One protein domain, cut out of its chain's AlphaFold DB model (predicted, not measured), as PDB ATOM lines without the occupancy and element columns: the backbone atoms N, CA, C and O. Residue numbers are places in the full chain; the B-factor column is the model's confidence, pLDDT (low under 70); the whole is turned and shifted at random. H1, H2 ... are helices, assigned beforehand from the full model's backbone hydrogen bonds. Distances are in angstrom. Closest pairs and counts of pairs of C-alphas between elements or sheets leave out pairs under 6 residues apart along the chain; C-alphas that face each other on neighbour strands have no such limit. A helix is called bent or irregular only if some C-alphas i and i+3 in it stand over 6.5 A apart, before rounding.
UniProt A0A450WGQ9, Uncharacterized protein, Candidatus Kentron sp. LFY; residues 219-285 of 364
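AT A GLANCE: This is residues 219 to 285 of the 364 residues of an uncharacterized protein of Candidatus Kentron sp. LFY (UniProt A0A450WGQ9). One long helix, H1, runs the length of the domain, and a helix about half as many residues long, H2, folds back beside it after a tight turn, so that the two make a narrow, loosely closed V with its point at residues 259 to 262. The far part of H1, residues 219 to 239, sticks out with no partner, and so does the end of H2 with the tail after it, residues 274 to 285. The printed part has 67 residues with two named helices, H1 then H2, and no named strand; the class is all helix. It is only just extended, close to loose, with a radius of gyration of the C-alphas of 16.8 A, and it spans 57 by 23 by 6 A.

HOW THE PARTS SIT: H1, residues 219 to 258, and H2, residues 263 to 283, are joined by a tight link of 4 residues. They run opposite ways at a shallow tilt of 12 degrees, with their centres 13.4 A apart. They are close but not clearly touching, with 1 pair of C-alphas within 8 A: the closest C-alphas, those of Phe 248 and Met 266, are 7.0 A apart. In H2 every O i to N i+4 pair is within hydrogen-bond range; in H1 34 of 36 are.

IN THESE COORDINATES: H1 begins at C-alpha 219 at (-10.503, -15.231, 35.717) and ends at C-alpha 258 at (-32.294, 30.212, 8.888), 57.1 A from first to last C-alpha. It is neither bent nor irregular, but only just: C-alphas 241 and 244 are 6.4 A apart. H2 measures 30.3 A and ends at C-alpha 283 at (-4.058, 6.508, 30.224).

THE WHOLE: The two C-alphas farthest apart are those of Val 219 and Ser 258, at 57.1 A. The printed part has no cut. The mean pLDDT of the printed part is 90.2, and residues 219, 220 and 222 are under 70.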
ATOM      1  N   VAL A 219      -9.844 -15.036  37.015       67.88
ATOM      2  CA  VAL A 219     -10.503 -15.231  35.717       67.88
ATOM      3  C   VAL A 219     -11.952 -14.746  35.763       67.88
ATOM      4  O   VAL A 219     -12.331 -13.929  34.923       67.88
ATOM      5  N   GLU A 220     -12.726 -15.170  36.765       69.88
ATOM      6  CA  GLU A 220     -14.129 -14.765  36.956       69.88
ATOM      7  C   GLU A 220     -14.246 -13.254  37.213       69.88
ATOM      8  O   GLU A 220     -15.051 -12.572  36.580       69.88
ATOM      9  N   VAL A 221     -13.366 -12.692  38.054       73.94
ATOM     10  CA  VAL A 221     -13.292 -11.235  38.286       73.94
ATOM     11  C   VAL A 221     -13.005 -10.492  36.981       73.94
ATOM     12  O   VAL A 221     -13.592  -9.446  36.703       73.94
ATOM     13  N   GLY A 222     -12.104 -11.032  36.156       65.38
ATOM     14  CA  GLY A 222     -11.812 -10.482  34.838       65.38
ATOM     15  C   GLY A 222     -13.017 -10.522  33.895       65.38
ATOM     16  O   GLY A 222     -13.226  -9.570  33.144       65.38
ATOM     17  N   GLU A 223     -13.818 -11.589  33.922       70.69
ATOM     18  CA  GLU A 223     -15.042 -11.710  33.120       70.69
ATOM     19  C   GLU A 223     -16.117 -10.707  33.540       70.69
ATOM     20  O   GLU A 223     -16.673 -10.020  32.678       70.69
ATOM     21  N   GLU A 224     -16.359 -10.556  34.841       74.19
ATOM     22  CA  GLU A 224     -17.313  -9.578  35.371       74.19
ATOM     23  C   GLU A 224     -16.914  -8.143  35.005       74.19
ATOM     24  O   GLU A 224     -17.732  -7.381  34.483       74.19
ATOM     25  N   LEU A 225     -15.635  -7.790  35.189       75.31
ATOM     26  CA  LEU A 225     -15.113  -6.467  34.835       75.31
ATOM     27  C   LEU A 225     -15.194  -6.196  33.328       75.31
ATOM     28  O   LEU A 225     -15.523  -5.078  32.924       75.31
ATOM     29  N   ARG A 226     -14.936  -7.204  32.481       79.75
ATOM     30  CA  ARG A 226     -15.129  -7.091  31.023       79.75
ATOM     31  C   ARG A 226     -16.598  -6.861  30.672       79.75
ATOM     32  O   ARG A 226     -16.887  -6.016  29.825       79.75
ATOM     33  N   GLY A 227     -17.513  -7.572  31.329       77.25
ATOM     34  CA  GLY A 227     -18.955  -7.394  31.157       77.25
ATOM     35  C   GLY A 227     -19.414  -5.983  31.531       77.25
ATOM     36  O   GLY A 227     -20.092  -5.323  30.740       77.25
ATOM     37  N   GLU A 228     -18.995  -5.482  32.696       81.81
ATOM     38  CA  GLU A 228     -19.325  -4.125  33.141       81.81
ATOM     39  C   GLU A 228     -18.737  -3.060  32.207       81.81
ATOM     40  O   GLU A 228     -19.465  -2.175  31.747       81.81
ATOM     41  N   ALA A 229     -17.451  -3.165  31.858       82.06
ATOM     42  CA  ALA A 229     -16.800  -2.242  30.931       82.06
ATOM     43  C   ALA A 229     -17.491  -2.225  29.555       82.06
ATOM     44  O   ALA A 229     -17.711  -1.152  28.987       82.06
ATOM     45  N   GLY A 230     -17.899  -3.393  29.048       84.19
ATOM     46  CA  GLY A 230     -18.653  -3.522  27.801       84.19
ATOM     47  C   GLY A 230     -20.019  -2.837  27.856       84.19
ATOM     48  O   GLY A 230     -20.374  -2.099  26.937       84.19
ATOM     49  N   MET A 231     -20.770  -3.003  28.951       87.94
ATOM     50  CA  MET A 231     -22.046  -2.297  29.138       87.94
ATOM     51  C   MET A 231     -21.860  -0.776  29.110       87.94
ATOM     52  O   MET A 231     -22.590  -0.087  28.400       87.94
ATOM     53  N   ARG A 232     -20.849  -0.249  29.813       87.75
ATOM     54  CA  ARG A 232     -20.556   1.195  29.828       87.75
ATOM     55  C   ARG A 232     -20.136   1.731  28.464       87.75
ATOM     56  O   ARG A 232     -20.569   2.815  28.076       87.75
ATOM     57  N   ALA A 233     -19.329   0.976  27.720       86.69
ATOM     58  CA  ALA A 233     -18.942   1.345  26.361       86.69
ATOM     59  C   ALA A 233     -20.163   1.414  25.426       86.69
ATOM     60  O   ALA A 233     -20.320   2.391  24.691       86.69
ATOM     61  N   ASN A 234     -21.071   0.437  25.519       87.69
ATOM     62  CA  ASN A 234     -22.310   0.415  24.739       87.69
ATOM     63  C   ASN A 234     -23.244   1.584  25.096       87.69
ATOM     64  O   ASN A 234     -23.834   2.191  24.203       87.69
ATOM     65  N   GLU A 235     -23.365   1.936  26.382       90.94
ATOM     66  CA  GLU A 235     -24.126   3.113  26.831       90.94
ATOM     67  C   GLU A 235     -23.573   4.409  26.215       90.94
ATOM     68  O   GLU A 235     -24.337   5.232  25.700       90.94
ATOM     69  N   ALA A 236     -22.247   4.577  26.214       90.69
ATOM     70  CA  ALA A 236     -21.589   5.738  25.618       90.69
ATOM     71  C   ALA A 236     -21.784   5.796  24.092       90.69
ATOM     72  O   ALA A 236     -22.122   6.854  23.554       90.69
ATOM     73  N   GLU A 237     -21.639   4.670  23.386       91.94
ATOM     74  CA  GLU A 237     -21.900   4.604  21.944       91.94
ATOM     75  C   GLU A 237     -23.364   4.940  21.622       91.94
ATOM     76  O   GLU A 237     -23.640   5.732  20.713       91.94
ATOM     77  N   ALA A 238     -24.311   4.386  22.382       91.56
ATOM     78  CA  ALA A 238     -25.734   4.648  22.204       91.56
ATOM     79  C   ALA A 238     -26.069   6.135  22.406       91.56
ATOM     80  O   ALA A 238     -26.858   6.696  21.641       91.56
ATOM     81  N   ALA A 239     -25.436   6.801  23.377       92.75
ATOM     82  CA  ALA A 239     -25.588   8.240  23.594       92.75
ATOM     83  C   ALA A 239     -25.094   9.071  22.392       92.75
ATOM     84  O   ALA A 239     -25.727  10.062  22.011       92.75
ATOM     85  N   ILE A 240     -23.999   8.642  21.757       93.12
ATOM     86  CA  ILE A 240     -23.455   9.288  20.557       93.12
ATOM     87  C   ILE A 240     -24.388   9.068  19.354       93.12
ATOM     88  O   ILE A 240     -24.764  10.020  18.669       93.12
ATOM     89  N   ARG A 241     -24.813   7.825  19.096       92.12
ATOM     90  CA  ARG A 241     -25.666   7.499  17.934       92.12
ATOM     91  C   ARG A 241     -27.108   7.977  18.066       92.12
ATOM     92  O   ARG A 241     -27.763   8.194  17.052       92.12
ATOM     93  N   GLY A 242     -27.614   8.103  19.287       94.38
ATOM     94  CA  GLY A 242     -28.964   8.580  19.560       94.38
ATOM     95  C   GLY A 242     -28.972  10.087  19.837       94.38
ATOM     96  O   GLY A 242     -29.040  10.871  18.891       94.38
ATOM     97  N   PRO A 243     -28.920  10.513  21.111       95.38
ATOM     98  CA  PRO A 243     -29.010  11.917  21.516       95.38
ATOM     99  C   PRO A 243     -28.120  12.900  20.740       95.38
ATOM    100  O   PRO A 243     -28.629  13.912  20.256       95.38
ATOM    101  N   VAL A 244     -26.817  12.621  20.588       94.69
ATOM    102  CA  VAL A 244     -25.899  13.551  19.896       94.69
ATOM    103  C   VAL A 244     -26.254  13.661  18.413       94.69
ATOM    104  O   VAL A 244     -26.338  14.769  17.882       94.69
ATOM    105  N   HIS A 245     -26.548  12.537  17.755       95.56
ATOM    106  CA  HIS A 245     -27.006  12.540  16.366       95.56
ATOM    107  C   HIS A 245     -28.303  13.343  16.180       95.56
ATOM    108  O   HIS A 245     -28.396  14.151  15.258       95.56
ATOM    109  N   GLN A 246     -29.281  13.191  17.080       96.44
ATOM    110  CA  GLN A 246     -30.536  13.951  17.024       96.44
ATOM    111  C   GLN A 246     -30.316  15.459  17.197       96.44
ATOM    112  O   GLN A 246     -30.902  16.255  16.464       96.44
ATOM    113  N   ALA A 247     -29.429  15.870  18.108       96.69
ATOM    114  CA  ALA A 247     -29.062  17.277  18.259       96.69
ATOM    115  C   ALA A 247     -28.421  17.839  16.977       96.69
ATOM    116  O   ALA A 247     -28.706  18.964  16.571       96.69
ATOM    117  N   PHE A 248     -27.594  17.038  16.304       97.56
ATOM    118  CA  PHE A 248     -26.940  17.424  15.056       97.56
ATOM    119  C   PHE A 248     -27.938  17.540  13.897       97.56
ATOM    120  O   PHE A 248     -27.830  18.473  13.104       97.56
ATOM    121  N   LEU A 249     -28.947  16.662  13.831       97.69
ATOM    122  CA  LEU A 249     -30.053  16.784  12.875       97.69
ATOM    123  C   LEU A 249     -30.856  18.072  13.094       97.69
ATOM    124  O   LEU A 249     -31.173  18.762  12.128       97.69
ATOM    125  N   ALA A 250     -31.141  18.435  14.347       97.81
ATOM    126  CA  ALA A 250     -31.843  19.680  14.664       97.81
ATOM    127  C   ALA A 250     -31.037  20.927  14.251       97.81
ATOM    128  O   ALA A 250     -31.594  21.864  13.677       97.81
ATOM    129  N   LEU A 251     -29.718  20.928  14.483       97.38
ATOM    130  CA  LEU A 251     -28.829  22.004  14.025       97.38
ATOM    131  C   LEU A 251     -28.760  22.082  12.493       97.38
ATOM    132  O   LEU A 251     -28.752  23.183  11.937       97.38
ATOM    133  N   ALA A 252     -28.745  20.940  11.802       96.44
ATOM    134  CA  ALA A 252     -28.777  20.895  10.343       96.44
ATOM    135  C   ALA A 252     -30.094  21.466   9.790       96.44
ATOM    136  O   ALA A 252     -30.056  22.357   8.946       96.44
ATOM    137  N   ALA A 253     -31.241  21.057  10.339       97.19
ATOM    138  CA  ALA A 253     -32.549  21.591   9.953       97.19
ATOM    139  C   ALA A 253     -32.644  23.112  10.181       97.19
ATOM    140  O   ALA A 253     -33.082  23.852   9.304       97.19
ATOM    141  N   HIS A 254     -32.149  23.607  11.320       97.88
ATOM    142  CA  HIS A 254     -32.088  25.048  11.576       97.88
ATOM    143  C   HIS A 254     -31.155  25.774  10.593       97.88
ATOM    144  O   HIS A 254     -31.425  26.915  10.216       97.88
ATOM    145  N   THR A 255     -30.047  25.149  10.183       96.56
ATOM    146  CA  THR A 255     -29.145  25.713   9.161       96.56
ATOM    147  C   THR A 255     -29.886  25.901   7.838       96.56
ATOM    148  O   THR A 255     -29.765  26.959   7.221       96.56
ATOM    149  N   GLU A 256     -30.696  24.920   7.432       95.62
ATOM    150  CA  GLU A 256     -31.518  24.986   6.216       95.62
ATOM    151  C   GLU A 256     -32.605  26.068   6.297       95.62
ATOM    152  O   GLU A 256     -32.828  26.785   5.323       95.62
ATOM    153  N   GLU A 257     -33.252  26.230   7.454       95.06
ATOM    154  CA  GLU A 257     -34.346  27.194   7.639       95.06
ATOM    155  C   GLU A 257     -33.860  28.648   7.780       95.06
ATOM    156  O   GLU A 257     -34.465  29.572   7.238       95.06
ATOM    157  N   SER A 258     -32.762  28.867   8.508       94.25
ATOM    158  CA  SER A 258     -32.294  30.212   8.888       94.25
ATOM    159  C   SER A 258     -31.097  30.723   8.082       94.25
ATOM    160  O   SER A 258     -30.768  31.907   8.161       94.25
ATOM    161  N   GLY A 259     -30.402  29.842   7.351       93.62
ATOM    162  CA  GLY A 259     -29.135  30.142   6.676       93.62
ATOM    163  C   GLY A 259     -27.923  30.297   7.608       93.62
ATOM    164  O   GLY A 259     -26.833  30.616   7.133       93.62
ATOM    165  N   VAL A 260     -28.078  30.086   8.924       95.81
ATOM    166  CA  VAL A 260     -26.981  30.154   9.905       95.81
ATOM    167  C   VAL A 260     -26.212  28.833   9.932       95.81
ATOM    168  O   VAL A 260     -26.776  27.806  10.293       95.81
ATOM    169  N   ASP A 261     -24.920  28.864   9.596       95.19
ATOM    170  CA  ASP A 261     -24.057  27.675   9.561       95.19
ATOM    171  C   ASP A 261     -23.573  27.245  10.957       95.19
ATOM    172  O   ASP A 261     -22.786  27.940  11.605       95.19
ATOM    173  N   HIS A 262     -23.997  26.055  11.390       97.44
ATOM    174  CA  HIS A 262     -23.644  25.475  12.691       97.44
ATOM    175  C   HIS A 262     -22.476  24.477  12.657       97.44
ATOM    176  O   HIS A 262     -22.088  23.950  13.706       97.44
ATOM    177  N   ARG A 263     -21.863  24.222  11.490       96.12
ATOM    178  CA  ARG A 263     -20.822  23.184  11.330       96.12
ATOM    179  C   ARG A 263     -19.611  23.385  12.237       96.12
ATOM    180  O   ARG A 263     -19.052  22.404  12.716       96.12
ATOM    181  N   ASN A 264     -19.237  24.630  12.527       94.94
ATOM    182  CA  ASN A 264     -18.118  24.928  13.428       94.94
ATOM    183  C   ASN A 264     -18.388  24.480  14.874       94.94
ATOM    184  O   ASN A 264     -17.491  23.955  15.530       94.94
ATOM    185  N   ILE A 265     -19.620  24.647  15.369       94.44
ATOM    186  CA  ILE A 265     -19.998  24.193  16.716       94.44
ATOM    187  C   ILE A 265     -20.055  22.665  16.748       94.44
ATOM    188  O   ILE A 265     -19.507  22.052  17.662       94.44
ATOM    189  N   MET A 266     -20.653  22.044  15.727       96.06
ATOM    190  CA  MET A 266     -20.705  20.584  15.596       96.06
ATOM    191  C   MET A 266     -19.297  19.969  15.571       96.06
ATOM    192  O   MET A 266     -19.043  18.995  16.276       96.06
ATOM    193  N   ALA A 267     -18.364  20.575  14.828       95.44
ATOM    194  CA  ALA A 267     -16.964  20.156  14.791       95.44
ATOM    195  C   ALA A 267     -16.278  20.285  16.162       95.44
ATOM    196  O   ALA A 267     -15.559  19.378  16.573       95.44
ATOM    197  N   GLY A 268     -16.538  21.369  16.903       92.94
ATOM    198  CA  GLY A 268     -16.017  21.541  18.262       92.94
ATOM    199  C   GLY A 268     -16.513  20.469  19.238       92.94
ATOM    200  O   GLY A 268     -15.725  19.939  20.018       92.94
ATOM    201  N   LEU A 269     -17.799  20.109  19.165       95.44
ATOM    202  CA  LEU A 269     -18.389  19.054  19.996       95.44
ATOM    203  C   LEU A 269     -17.814  17.669  19.663       95.44
ATOM    204  O   LEU A 269     -17.510  16.901  20.574       95.44
ATOM    205  N   LEU A 270     -17.611  17.360  18.377       95.25
ATOM    206  CA  LEU A 270     -16.945  16.118  17.969       95.25
ATOM    207  C   LEU A 270     -15.493  16.070  18.458       95.25
ATOM    208  O   LEU A 270     -15.090  15.067  19.037       95.25
ATOM    209  N   GLY A 271     -14.748  17.172  18.337       93.50
ATOM    210  CA  GLY A 271     -13.371  17.251  18.832       93.50
ATOM    211  C   GLY A 271     -13.248  17.013  20.345       93.50
ATOM    212  O   GLY A 271     -12.277  16.414  20.800       93.50
ATOM    213  N   GLN A 272     -14.244  17.415  21.143       93.75
ATOM    214  CA  GLN A 272     -14.278  17.118  22.584       93.75
ATOM    215  C   GLN A 272     -14.477  15.623  22.876       93.75
ATOM    216  O   GLN A 272     -13.851  15.073  23.789       93.75
ATOM    217  N   ILE A 273     -15.334  14.959  22.099       93.88
ATOM    218  CA  ILE A 273     -15.556  13.512  22.199       93.88
ATOM    219  C   ILE A 273     -14.278  12.771  21.791       93.88
ATOM    220  O   ILE A 273     -13.816  11.895  22.521       93.88
ATOM    221  N   GLU A 274     -13.656  13.166  20.680       93.88
ATOM    222  CA  GLU A 274     -12.395  12.595  20.198       93.88
ATOM    223  C   GLU A 274     -11.267  12.743  21.225       93.88
ATOM    224  O   GLU A 274     -10.576  11.767  21.520       93.88
ATOM    225  N   LEU A 275     -11.113  13.924  21.833       92.50
ATOM    226  CA  LEU A 275     -10.121  14.154  22.885       92.50
ATOM    227  C   LEU A 275     -10.339  13.228  24.088       92.50
ATOM    228  O   LEU A 275      -9.379  12.689  24.637       92.50
ATOM    229  N   SER A 276     -11.597  13.003  24.469       91.12
ATOM    230  CA  SER A 276     -11.941  12.100  25.572       91.12
ATOM    231  C   SER A 276     -11.575  10.648  25.248       91.12
ATOM    232  O   SER A 276     -11.048   9.935  26.103       91.12
ATOM    233  N   LEU A 277     -11.781  10.213  24.000       90.38
ATOM    234  CA  LEU A 277     -11.354   8.891  23.534       90.38
ATOM    235  C   LEU A 277      -9.826   8.760  23.506       90.38
ATOM    236  O   LEU A 277      -9.293   7.722  23.899       90.38
ATOM    237  N   HIS A 278      -9.111   9.802  23.074       90.25
ATOM    238  CA  HIS A 278      -7.646   9.824  23.092       90.25
ATOM    239  C   HIS A 278      -7.083   9.745  24.509       90.25
ATOM    240  O   HIS A 278      -6.171   8.958  24.743       90.25
ATOM    241  N   TYR A 279      -7.669  10.478  25.457       91.38
ATOM    242  CA  TYR A 279      -7.297  10.397  26.867       91.38
ATOM    243  C   TYR A 279      -7.433   8.969  27.415       91.38
ATOM    244  O   TYR A 279      -6.504   8.460  28.039       91.38
ATOM    245  N   LEU A 280      -8.551   8.285  27.135       90.00
ATOM    246  CA  LEU A 280      -8.740   6.893  27.564       90.00
ATOM    247  C   LEU A 280      -7.691   5.955  26.958       90.00
ATOM    248  O   LEU A 280      -7.190   5.069  27.648       90.00
ATOM    249  N   ARG A 281      -7.322   6.162  25.690       89.62
ATOM    250  CA  ARG A 281      -6.254   5.382  25.052       89.62
ATOM    251  C   ARG A 281      -4.893   5.641  25.681       89.62
ATOM    252  O   ARG A 281      -4.167   4.686  25.919       89.62
ATOM    253  N   GLU A 282      -4.557   6.896  25.956       89.69
ATOM    254  CA  GLU A 282      -3.266   7.281  26.529       89.69
ATOM    255  C   GLU A 282      -3.099   6.742  27.955       89.69
ATOM    256  O   GLU A 282      -2.109   6.077  28.250       89.69
ATOM    257  N   VAL A 283      -4.098   6.948  28.818       91.69
ATOM    258  CA  VAL A 283      -4.058   6.508  30.224       91.69
ATOM    259  C   VAL A 283      -3.949   4.990  30.350       91.69
ATOM    260  O   VAL A 283      -3.288   4.495  31.262       91.69
ATOM    261  N   HIS A 284      -4.581   4.250  29.438       87.75
ATOM    262  CA  HIS A 284      -4.603   2.788  29.463       87.75
ATOM    263  C   HIS A 284      -3.656   2.136  28.445       87.75
ATOM    264  O   HIS A 284      -3.666   0.914  28.316       87.75
ATOM    265  N   ASN A 285      -2.841   2.924  27.734       86.56
ATOM    266  CA  ASN A 285      -1.944   2.474  26.665       86.56
ATOM    267  C   ASN A 285      -2.632   1.551  25.628       86.56
ATOM    268  O   ASN A 285      -2.085   0.528  25.215       86.56
TER     269      ASN A 285